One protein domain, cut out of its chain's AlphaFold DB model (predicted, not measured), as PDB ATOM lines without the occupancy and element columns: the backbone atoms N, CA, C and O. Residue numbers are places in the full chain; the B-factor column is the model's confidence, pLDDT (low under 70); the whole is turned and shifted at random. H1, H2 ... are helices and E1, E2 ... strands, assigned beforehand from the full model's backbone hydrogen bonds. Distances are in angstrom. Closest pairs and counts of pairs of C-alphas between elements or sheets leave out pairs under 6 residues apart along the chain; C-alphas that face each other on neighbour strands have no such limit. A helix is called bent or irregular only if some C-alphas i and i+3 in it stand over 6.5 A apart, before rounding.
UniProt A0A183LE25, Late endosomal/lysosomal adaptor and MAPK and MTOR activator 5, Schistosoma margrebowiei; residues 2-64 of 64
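What this domain is: This is residues 2 to 64 of the 64 residues of the protein "Late endosomal/lysosomal adaptor and MAPK and MTOR activator 5" of Schistosoma margrebowiei (UniProt A0A183LE25). A small two-stranded hairpin, E1 and E2, has one helix, H1, reaching away from it, with the helix's residues 32 to 39 near the strands. Beyond the helix a long tail with no named element, residues 47 to 64, swings out in a loop and folds back to run off in an extended line; residues 48 to 53 of it stick out. The printed part has 63 residues with two named strands and one named helix, in the order E1, E2, H1, and the sheet is antiparallel. The class is mixed, helices and strands, with only 26 residues in named elements, under half of those printed. The whole is loose, with a radius of gyration of the C-alphas of 13.6 A, and spans 36 by 32 by 23 A.

How they stand to each other: E1, residues 13 to 17, and E2, residues 23 to 28, form an antiparallel hairpin with 179 degrees between their directions. N 14 and O 27 are 2.9 A apart and N 16 and O 25 are 2.8 A apart, both within hydrogen-bond range. The closest C-alphas of E2 and H1, residues 32 to 46, are those of Cys 23 and Thr 35, 6.4 A apart. Those of E1 and H1 are Ile 17 and Thr 35, 6.9 A apart. In H1, 9 of 11 O i to N i+4 pairs are within hydrogen-bond range.

Where its parts are: E1 is 13.3 A long and begins at C-alpha 13, (193.063, 333.237, 292.705). E2 is 13.7 A long. H1 is 22.2 A long and ends at C-alpha 46, (171.282, 332.492, 300.281); it is only just irregular, with C-alphas 33 and 36 6.9 A apart.

The domain as a whole: The two C-alphas farthest apart, those of Ser 52 and Lys 64, are 37.5 A apart. The printed part has no cut, and both links, E1 to E2 and E2 to H1, are tight. The mean pLDDT of the printed part is 85.1; residues 2 to 7 and residue 64 are under 70.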
ATOM      1  N   PHE A   2     201.054 332.778 306.173       42.06
ATOM      2  CA  PHE A   2     200.295 331.599 305.733       42.06
ATOM      3  C   PHE A   2     201.000 330.990 304.518       42.06
ATOM      4  O   PHE A   2     200.994 331.614 303.456       42.06
ATOM      5  N   PRO A   3     201.650 329.820 304.637       53.22
ATOM      6  CA  PRO A   3     202.189 329.131 303.485       53.22
ATOM      7  C   PRO A   3     201.122 328.174 302.958       53.22
ATOM      8  O   PRO A   3     200.751 327.239 303.655       53.22
ATOM      9  N   HIS A   4     200.661 328.380 301.732       49.31
ATOM     10  CA  HIS A   4     200.659 327.370 300.669       49.31
ATOM     11  C   HIS A   4     199.811 327.889 299.515       49.31
ATOM     12  O   HIS A   4     198.647 328.245 299.676       49.31
ATOM     13  N   ARG A   5     200.422 327.900 298.327       55.69
ATOM     14  CA  ARG A   5     199.702 327.936 297.057       55.69
ATOM     15  C   ARG A   5     198.504 326.990 297.148       55.69
ATOM     16  O   ARG A   5     198.650 325.888 297.678       55.69
ATOM     17  N   SER A   6     197.383 327.354 296.530       54.69
ATOM     18  CA  SER A   6     196.532 326.312 295.960       54.69
ATOM     19  C   SER A   6     197.460 325.383 295.169       54.69
ATOM     20  O   SER A   6     198.087 325.809 294.199       54.69
ATOM     21  N   SER A   7     197.615 324.138 295.614       66.44
ATOM     22  CA  SER A   7     198.432 323.134 294.925       66.44
ATOM     23  C   SER A   7     197.844 322.767 293.558       66.44
ATOM     24  O   SER A   7     198.487 322.068 292.777       66.44
ATOM     25  N   ASN A   8     196.638 323.259 293.252       76.88
ATOM     26  CA  ASN A   8     195.964 323.069 291.985       76.88
ATOM     27  C   ASN A   8     196.361 324.167 290.978       76.88
ATOM     28  O   ASN A   8     196.002 325.332 291.183       76.88
ATOM     29  N   PRO A   9     197.030 323.813 289.863       76.50
ATOM     30  CA  PRO A   9     197.480 324.772 288.853       76.50
ATOM     31  C   PRO A   9     196.334 325.456 288.093       76.50
ATOM     32  O   PRO A   9     196.578 326.444 287.407       76.50
ATOM     33  N   LYS A  10     195.095 324.957 288.196       85.88
ATOM     34  CA  LYS A  10     193.914 325.576 287.570       85.88
ATOM     35  C   LYS A  10     193.323 326.726 288.392       85.88
ATOM     36  O   LYS A  10     192.517 327.485 287.867       85.88
ATOM     37  N   VAL A  11     193.697 326.854 289.665       88.69
ATOM     38  CA  VAL A  11     193.208 327.928 290.539       88.69
ATOM     39  C   VAL A  11     194.150 329.118 290.420       88.69
ATOM     40  O   VAL A  11     195.305 329.057 290.841       88.69
ATOM     41  N   THR A  12     193.648 330.207 289.853       89.31
ATOM     42  CA  THR A  12     194.418 331.434 289.604       89.31
ATOM     43  C   THR A  12     194.353 332.425 290.766       89.31
ATOM     44  O   THR A  12     195.236 333.276 290.897       89.31
ATOM     45  N   ALA A  13     193.328 332.317 291.611       90.06
ATOM     46  CA  ALA A  13     193.063 333.237 292.705       90.06
ATOM     47  C   ALA A  13     192.219 332.586 293.812       90.06
ATOM     48  O   ALA A  13     191.409 331.699 293.542       90.06
ATOM     49  N   VAL A  14     192.399 333.047 295.051       90.88
ATOM     50  CA  VAL A  14     191.561 332.713 296.213       90.88
ATOM     51  C   VAL A  14     191.332 333.990 297.020       90.88
ATOM     52  O   VAL A  14     192.272 334.754 297.246       90.88
ATOM     53  N   GLN A  15     190.098 334.212 297.470       92.12
ATOM     54  CA  GLN A  15     189.729 335.325 298.343       92.12
ATOM     55  C   GLN A  15     188.803 334.827 299.458       92.12
ATOM     56  O   GLN A  15     187.883 334.053 299.204       92.12
ATOM     57  N   CYS A  16     189.049 335.272 300.688       92.31
ATOM     58  CA  CYS A  16     188.222 335.002 301.860       92.31
ATOM     59  C   CYS A  16     187.524 336.293 302.286       92.31
ATOM     60  O   CYS A  16     188.184 337.308 302.517       92.31
ATOM     61  N   ILE A  17     186.199 336.237 302.395       93.62
ATOM     62  CA  ILE A  17     185.334 337.380 302.692       93.62
ATOM     63  C   ILE A  17     184.508 337.036 303.928       93.62
ATOM     64  O   ILE A  17     183.991 335.922 304.018       93.62
ATOM     65  N   ASP A  18     184.405 337.958 304.880       92.44
ATOM     66  CA  ASP A  18     183.540 337.775 306.044       92.44
ATOM     67  C   ASP A  18     182.058 338.065 305.738       92.44
ATOM     68  O   ASP A  18     181.657 338.401 304.617       92.44
ATOM     69  N   SER A  19     181.216 337.929 306.764       90.19
ATOM     70  CA  SER A  19     179.781 338.204 306.681       90.19
ATOM     71  C   SER A  19     179.448 339.670 306.399       90.19
ATOM     72  O   SER A  19     178.379 339.946 305.851       90.19
ATOM     73  N   ASP A  20     180.338 340.606 306.719       90.81
ATOM     74  CA  ASP A  20     180.144 342.039 306.478       90.81
ATOM     75  C   ASP A  20     180.576 342.444 305.061       90.81
ATOM     76  O   ASP A  20     180.218 343.519 304.577       90.81
ATOM     77  N   GLY A  21     181.241 341.540 304.339       89.94
ATOM     78  CA  GLY A  21     181.732 341.776 302.986       89.94
ATOM     79  C   GLY A  21     183.152 342.336 302.953       89.94
ATOM     80  O   GLY A  21     183.562 342.871 301.921       89.94
ATOM     81  N   LEU A  22     183.904 342.224 304.051       91.06
ATOM     82  CA  LEU A  22     185.294 342.657 304.134       91.06
ATOM     83  C   LEU A  22     186.239 341.510 303.767       91.06
ATOM     84  O   LEU A  22     186.038 340.349 304.129       91.06
ATOM     85  N   CYS A  23     187.296 341.840 303.025       91.88
ATOM     86  CA  CYS A  23     188.316 340.874 302.634       91.88
ATOM     87  C   CYS A  23     189.243 340.582 303.823       91.88
ATOM     88  O   CYS A  23     189.941 341.475 304.301       91.88
ATOM     89  N   ILE A  24     189.293 339.321 304.256       92.62
ATOM     90  CA  ILE A  24     190.178 338.852 305.336       92.62
ATOM     91  C   ILE A  24     191.557 338.484 304.772       92.62
ATOM     92  O   ILE A  24     192.592 338.787 305.365       92.62
ATOM     93  N   ALA A  25     191.569 337.795 303.629       90.62
ATOM     94  CA  ALA A  25     192.780 337.335 302.961       90.62
ATOM     95  C   ALA A  25     192.530 337.147 301.461       90.62
ATOM     96  O   ALA A  25     191.466 336.682 301.053       90.62
ATOM     97  N   SER A  26     193.532 337.456 300.645       90.88
ATOM     98  CA  SER A  26     193.503 337.237 299.201       90.88
ATOM     99  C   SER A  26     194.864 336.759 298.700       90.88
ATOM    100  O   SER A  26     195.911 337.047 299.288       90.88
ATOM    101  N   HIS A  27     194.854 335.977 297.623       88.75
ATOM    102  CA  HIS A  27     196.059 335.517 296.943       88.75
ATOM    103  C   HIS A  27     195.783 335.276 295.454       88.75
ATOM    104  O   HIS A  27     194.749 334.715 295.097       88.75
ATOM    105  N   GLY A  28     196.745 335.607 294.589       88.44
ATOM    106  CA  GLY A  28     196.635 335.443 293.135       88.44
ATOM    107  C   GLY A  28     196.023 336.664 292.448       88.44
ATOM    108  O   GLY A  28     196.107 337.776 292.966       88.44
ATOM    109  N   THR A  29     195.432 336.467 291.271       84.62
ATOM    110  CA  THR A  29     194.844 337.557 290.474       84.62
ATOM    111  C   THR A  29     193.468 337.946 291.025       84.62
ATOM    112  O   THR A  29     192.439 337.525 290.502       84.62
ATOM    113  N   VAL A  30     193.457 338.720 292.109       82.19
ATOM    114  CA  VAL A  30     192.244 339.201 292.787       82.19
ATOM    115  C   VAL A  30     192.108 340.711 292.589       82.19
ATOM    116  O   VAL A  30     193.102 341.433 292.598       82.19
ATOM    117  N   ASN A  31     190.876 341.190 292.411       81.94
ATOM    118  CA  ASN A  31     190.557 342.613 292.441       81.94
ATOM    119  C   ASN A  31     189.816 342.926 293.748       81.94
ATOM    120  O   ASN A  31     188.691 342.480 293.944       81.94
ATOM    121  N   ASP A  32     190.413 343.713 294.638       76.69
ATOM    122  CA  ASP A  32     189.804 344.021 295.941       76.69
ATOM    123  C   ASP A  32     188.482 344.800 295.819       76.69
ATOM    124  O   ASP A  32     187.642 344.763 296.714       76.69
ATOM    125  N   GLN A  33     188.233 345.450 294.677       80.94
ATOM    126  CA  GLN A  33     186.959 346.124 294.410       80.94
ATOM    127  C   GLN A  33     185.802 345.135 294.178       80.94
ATOM    128  O   GLN A  33     184.639 345.532 294.229       80.94
ATOM    129  N   THR A  34     186.081 343.848 293.925       85.38
ATOM    130  CA  THR A  34     185.031 342.849 293.661       85.38
ATOM    131  C   THR A  34     184.476 342.200 294.925       85.38
ATOM    132  O   THR A  34     183.429 341.562 294.859       85.38
ATOM    133  N   THR A  35     185.119 342.380 296.084       89.44
ATOM    134  CA  THR A  35     184.736 341.744 297.356       89.44
ATOM    135  C   THR A  35     183.285 342.046 297.745       89.44
ATOM    136  O   THR A  35     182.516 341.130 298.042       89.44
ATOM    137  N   GLY A  36     182.879 343.317 297.666       89.56
ATOM    138  CA  GLY A  36     181.508 343.726 297.983       89.56
ATOM    139  C   GLY A  36     180.474 343.124 297.026       89.56
ATOM    140  O   GLY A  36     179.406 342.694 297.456       89.56
ATOM    141  N   VAL A  37     180.818 343.019 295.738       92.12
ATOM    142  CA  VAL A  37     179.945 342.416 294.721       92.12
ATOM    143  C   VAL A  37     179.771 340.920 294.980       92.12
ATOM    144  O   VAL A  37     178.638 340.449 295.042       92.12
ATOM    145  N   LEU A  38     180.863 340.182 295.201       93.00
ATOM    146  CA  LEU A  38     180.816 338.740 295.477       93.00
ATOM    147  C   LEU A  38     180.029 338.428 296.760       93.00
ATOM    148  O   LEU A  38     179.185 337.532 296.755       93.00
ATOM    149  N   SER A  39     180.243 339.205 297.829       93.75
ATOM    150  CA  SER A  39     179.471 339.086 299.077       93.75
ATOM    151  C   SER A  39     177.981 339.350 298.850       93.75
ATOM    152  O   SER A  39     177.132 338.600 299.334       93.75
ATOM    153  N   SER A  40     177.647 340.383 298.070       94.38
ATOM    154  CA  SER A  40     176.259 340.707 297.739       94.38
ATOM    155  C   SER A  40     175.580 339.577 296.965       94.38
ATOM    156  O   SER A  40     174.483 339.171 297.344       94.38
ATOM    157  N   ILE A  41     176.218 339.030 295.923       94.56
ATOM    158  CA  ILE A  41     175.652 337.922 295.132       94.56
ATOM    159  C   ILE A  41     175.381 336.710 296.036       94.56
ATOM    160  O   ILE A  41     174.282 336.157 295.998       94.56
ATOM    161  N   TYR A  42     176.338 336.347 296.898       94.38
ATOM    162  CA  TYR A  42     176.165 335.268 297.873       94.38
ATOM    163  C   TYR A  42     174.963 335.489 298.796       94.38
ATOM    164  O   TYR A  42     174.116 334.605 298.918       94.38
ATOM    165  N   LYS A  43     174.842 336.677 299.400       93.19
ATOM    166  CA  LYS A  43     173.737 337.001 300.319       93.19
ATOM    167  C   LYS A  43     172.370 336.923 299.644       93.19
ATOM    168  O   LYS A  43     171.429 336.423 300.250       93.19
ATOM    169  N   HIS A  44     172.262 337.391 298.400       93.75
ATOM    170  CA  HIS A  44     171.008 337.302 297.652       93.75
ATOM    171  C   HIS A  44     170.655 335.851 297.332       93.75
ATOM    172  O   HIS A  44     169.509 335.458 297.519       93.75
ATOM    173  N   ALA A  45     171.629 335.042 296.907       93.44
ATOM    174  CA  ALA A  45     171.386 333.636 296.610       93.44
ATOM    175  C   ALA A  45     171.006 332.821 297.855       93.44
ATOM    176  O   ALA A  45     170.122 331.972 297.781       93.44
ATOM    177  N   ALA A  46     171.615 333.122 299.005       91.94
ATOM    178  CA  ALA A  46     171.282 332.492 300.281       91.94
ATOM    179  C   ALA A  46     169.840 332.769 300.742       91.94
ATOM    180  O   ALA A  46     169.331 332.045 301.586       91.94
ATOM    181  N   GLY A  47     169.183 333.802 300.200       90.62
ATOM    182  CA  GLY A  47     167.784 334.123 300.486       90.62
ATOM    183  C   GLY A  47     166.769 333.559 299.487       90.62
ATOM    184  O   GLY A  47     165.584 333.840 299.645       90.62
ATOM    185  N   ILE A  48     167.191 332.827 298.445       90.94
ATOM    186  CA  ILE A  48     166.273 332.290 297.418       90.94
ATOM    187  C   ILE A  48     165.501 331.080 297.944       90.94
ATOM    188  O   ILE A  48     164.298 330.966 297.715       90.94
ATOM    189  N   GLU A  49     166.192 330.179 298.635       86.81
ATOM    190  CA  GLU A  49     165.606 328.974 299.213       86.81
ATOM    191  C   GLU A  49     165.746 329.026 300.732       86.81
ATOM    192  O   GLU A  49     166.810 329.356 301.255       86.81
ATOM    193  N   GLU A  50     164.685 328.656 301.453       79.88
ATOM    194  CA  GLU A  50     164.747 328.421 302.899       79.88
ATOM    195  C   GLU A  50     165.449 327.079 303.166       79.88
ATOM    196  O   GLU A  50     164.841 326.088 303.572       79.88
ATOM    197  N   SER A  51     166.749 327.040 302.881       83.44
ATOM    198  CA  SER A  51     167.634 325.919 303.177       83.44
ATOM    199  C   SER A  51     168.500 326.244 304.389       83.44
ATOM    200  O   SER A  51     168.970 327.369 304.563       83.44
ATOM    201  N   SER A  52     168.753 325.242 305.230       80.75
ATOM    202  CA  SER A  52     169.748 325.349 306.301       80.75
ATOM    203  C   SER A  52     171.190 325.276 305.787       80.75
ATOM    204  O   SER A  52     172.121 325.521 306.553       80.75
ATOM    205  N   GLU A  53     171.390 324.903 304.522       90.19
ATOM    206  CA  GLU A  53     172.711 324.753 303.917       90.19
ATOM    207  C   GLU A  53     173.102 326.007 303.116       90.19
ATOM    208  O   GLU A  53     172.320 326.468 302.282       90.19
ATOM    209  N   PRO A  54     174.312 326.561 303.323       88.62
ATOM    210  CA  PRO A  54     174.821 327.660 302.508       88.62
ATOM    211  C   PRO A  54     174.916 327.279 301.021       88.62
ATOM    212  O   PRO A  54     175.475 326.224 300.707       88.62
ATOM    213  N   PRO A  55     174.459 328.129 300.084       92.75
ATOM    214  CA  PRO A  55     174.561 327.824 298.663       92.75
ATOM    215  C   PRO A  55     176.010 327.905 298.169       92.75
ATOM    216  O   PRO A  55     176.803 328.737 298.618       92.75
ATOM    217  N   VAL A  56     176.334 327.089 297.163       93.81
ATOM    218  CA  VAL A  56     177.566 327.219 296.374       93.81
ATOM    219  C   VAL A  56     177.237 327.934 295.071       93.81
ATOM    220  O   VAL A  56     176.385 327.487 294.308       93.81
ATOM    221  N   LEU A  57     177.931 329.039 294.808       93.81
ATOM    222  CA  LEU A  57     177.739 329.831 293.600       93.81
ATOM    223  C   LEU A  57     178.840 329.580 292.585       93.81
ATOM    224  O   LEU A  57     180.025 329.601 292.918       93.81
ATOM    225  N   VAL A  58     178.432 329.415 291.331       94.94
ATOM    226  CA  VAL A  58     179.327 329.316 290.180       94.94
ATOM    227  C   VAL A  58     178.995 330.467 289.238       94.94
ATOM    228  O   VAL A  58     177.849 330.628 288.827       94.94
ATOM    229  N   ILE A  59     179.997 331.293 288.931       92.00
ATOM    230  CA  ILE A  59     179.887 332.396 287.973       92.00
ATOM    231  C   ILE A  59     180.791 332.050 286.798       92.00
ATOM    232  O   ILE A  59     182.011 331.983 286.951       92.00
ATOM    233  N   GLU A  60     180.188 331.830 285.636       92.25
ATOM    234  CA  GLU A  60     180.896 331.522 284.398       92.25
ATOM    235  C   GLU A  60     180.826 332.720 283.456       92.25
ATOM    236  O   GLU A  60     179.798 333.387 283.338       92.25
ATOM    237  N   PHE A  61     181.936 332.996 282.783       86.56
ATOM    238  CA  PHE A  61     181.997 333.983 281.717       86.56
ATOM    239  C   PHE A  61     182.235 333.235 280.416       86.56
ATOM    240  O   PHE A  61     183.118 332.375 280.349       86.56
ATOM    241  N   GLU A  62     181.488 333.584 279.371       88.94
ATOM    242  CA  GLU A  62     181.848 333.134 278.033       88.94
ATOM    243  C   GLU A  62     183.235 333.688 277.700       88.94
ATOM    244  O   GLU A  62     183.502 334.890 277.810       88.94
ATOM    245  N   SER A  63     184.144 332.786 277.340       74.88
ATOM    246  CA  SER A  63     185.445 333.188 276.821       74.88
ATOM    247  C   SER A  63     185.202 333.873 275.480       74.88
ATOM    248  O   SER A  63     184.574 333.279 274.606       74.88
ATOM    249  N   LYS A  64     185.647 335.126 275.345       59.12
ATOM    250  CA  LYS A  64     185.665 335.806 274.045       59.12
ATOM    251  C   LYS A  64     186.643 335.136 273.091       59.12
ATOM    252  O   LYS A  64     187.710 334.695 273.575       59.12
TER     253      LYS A  64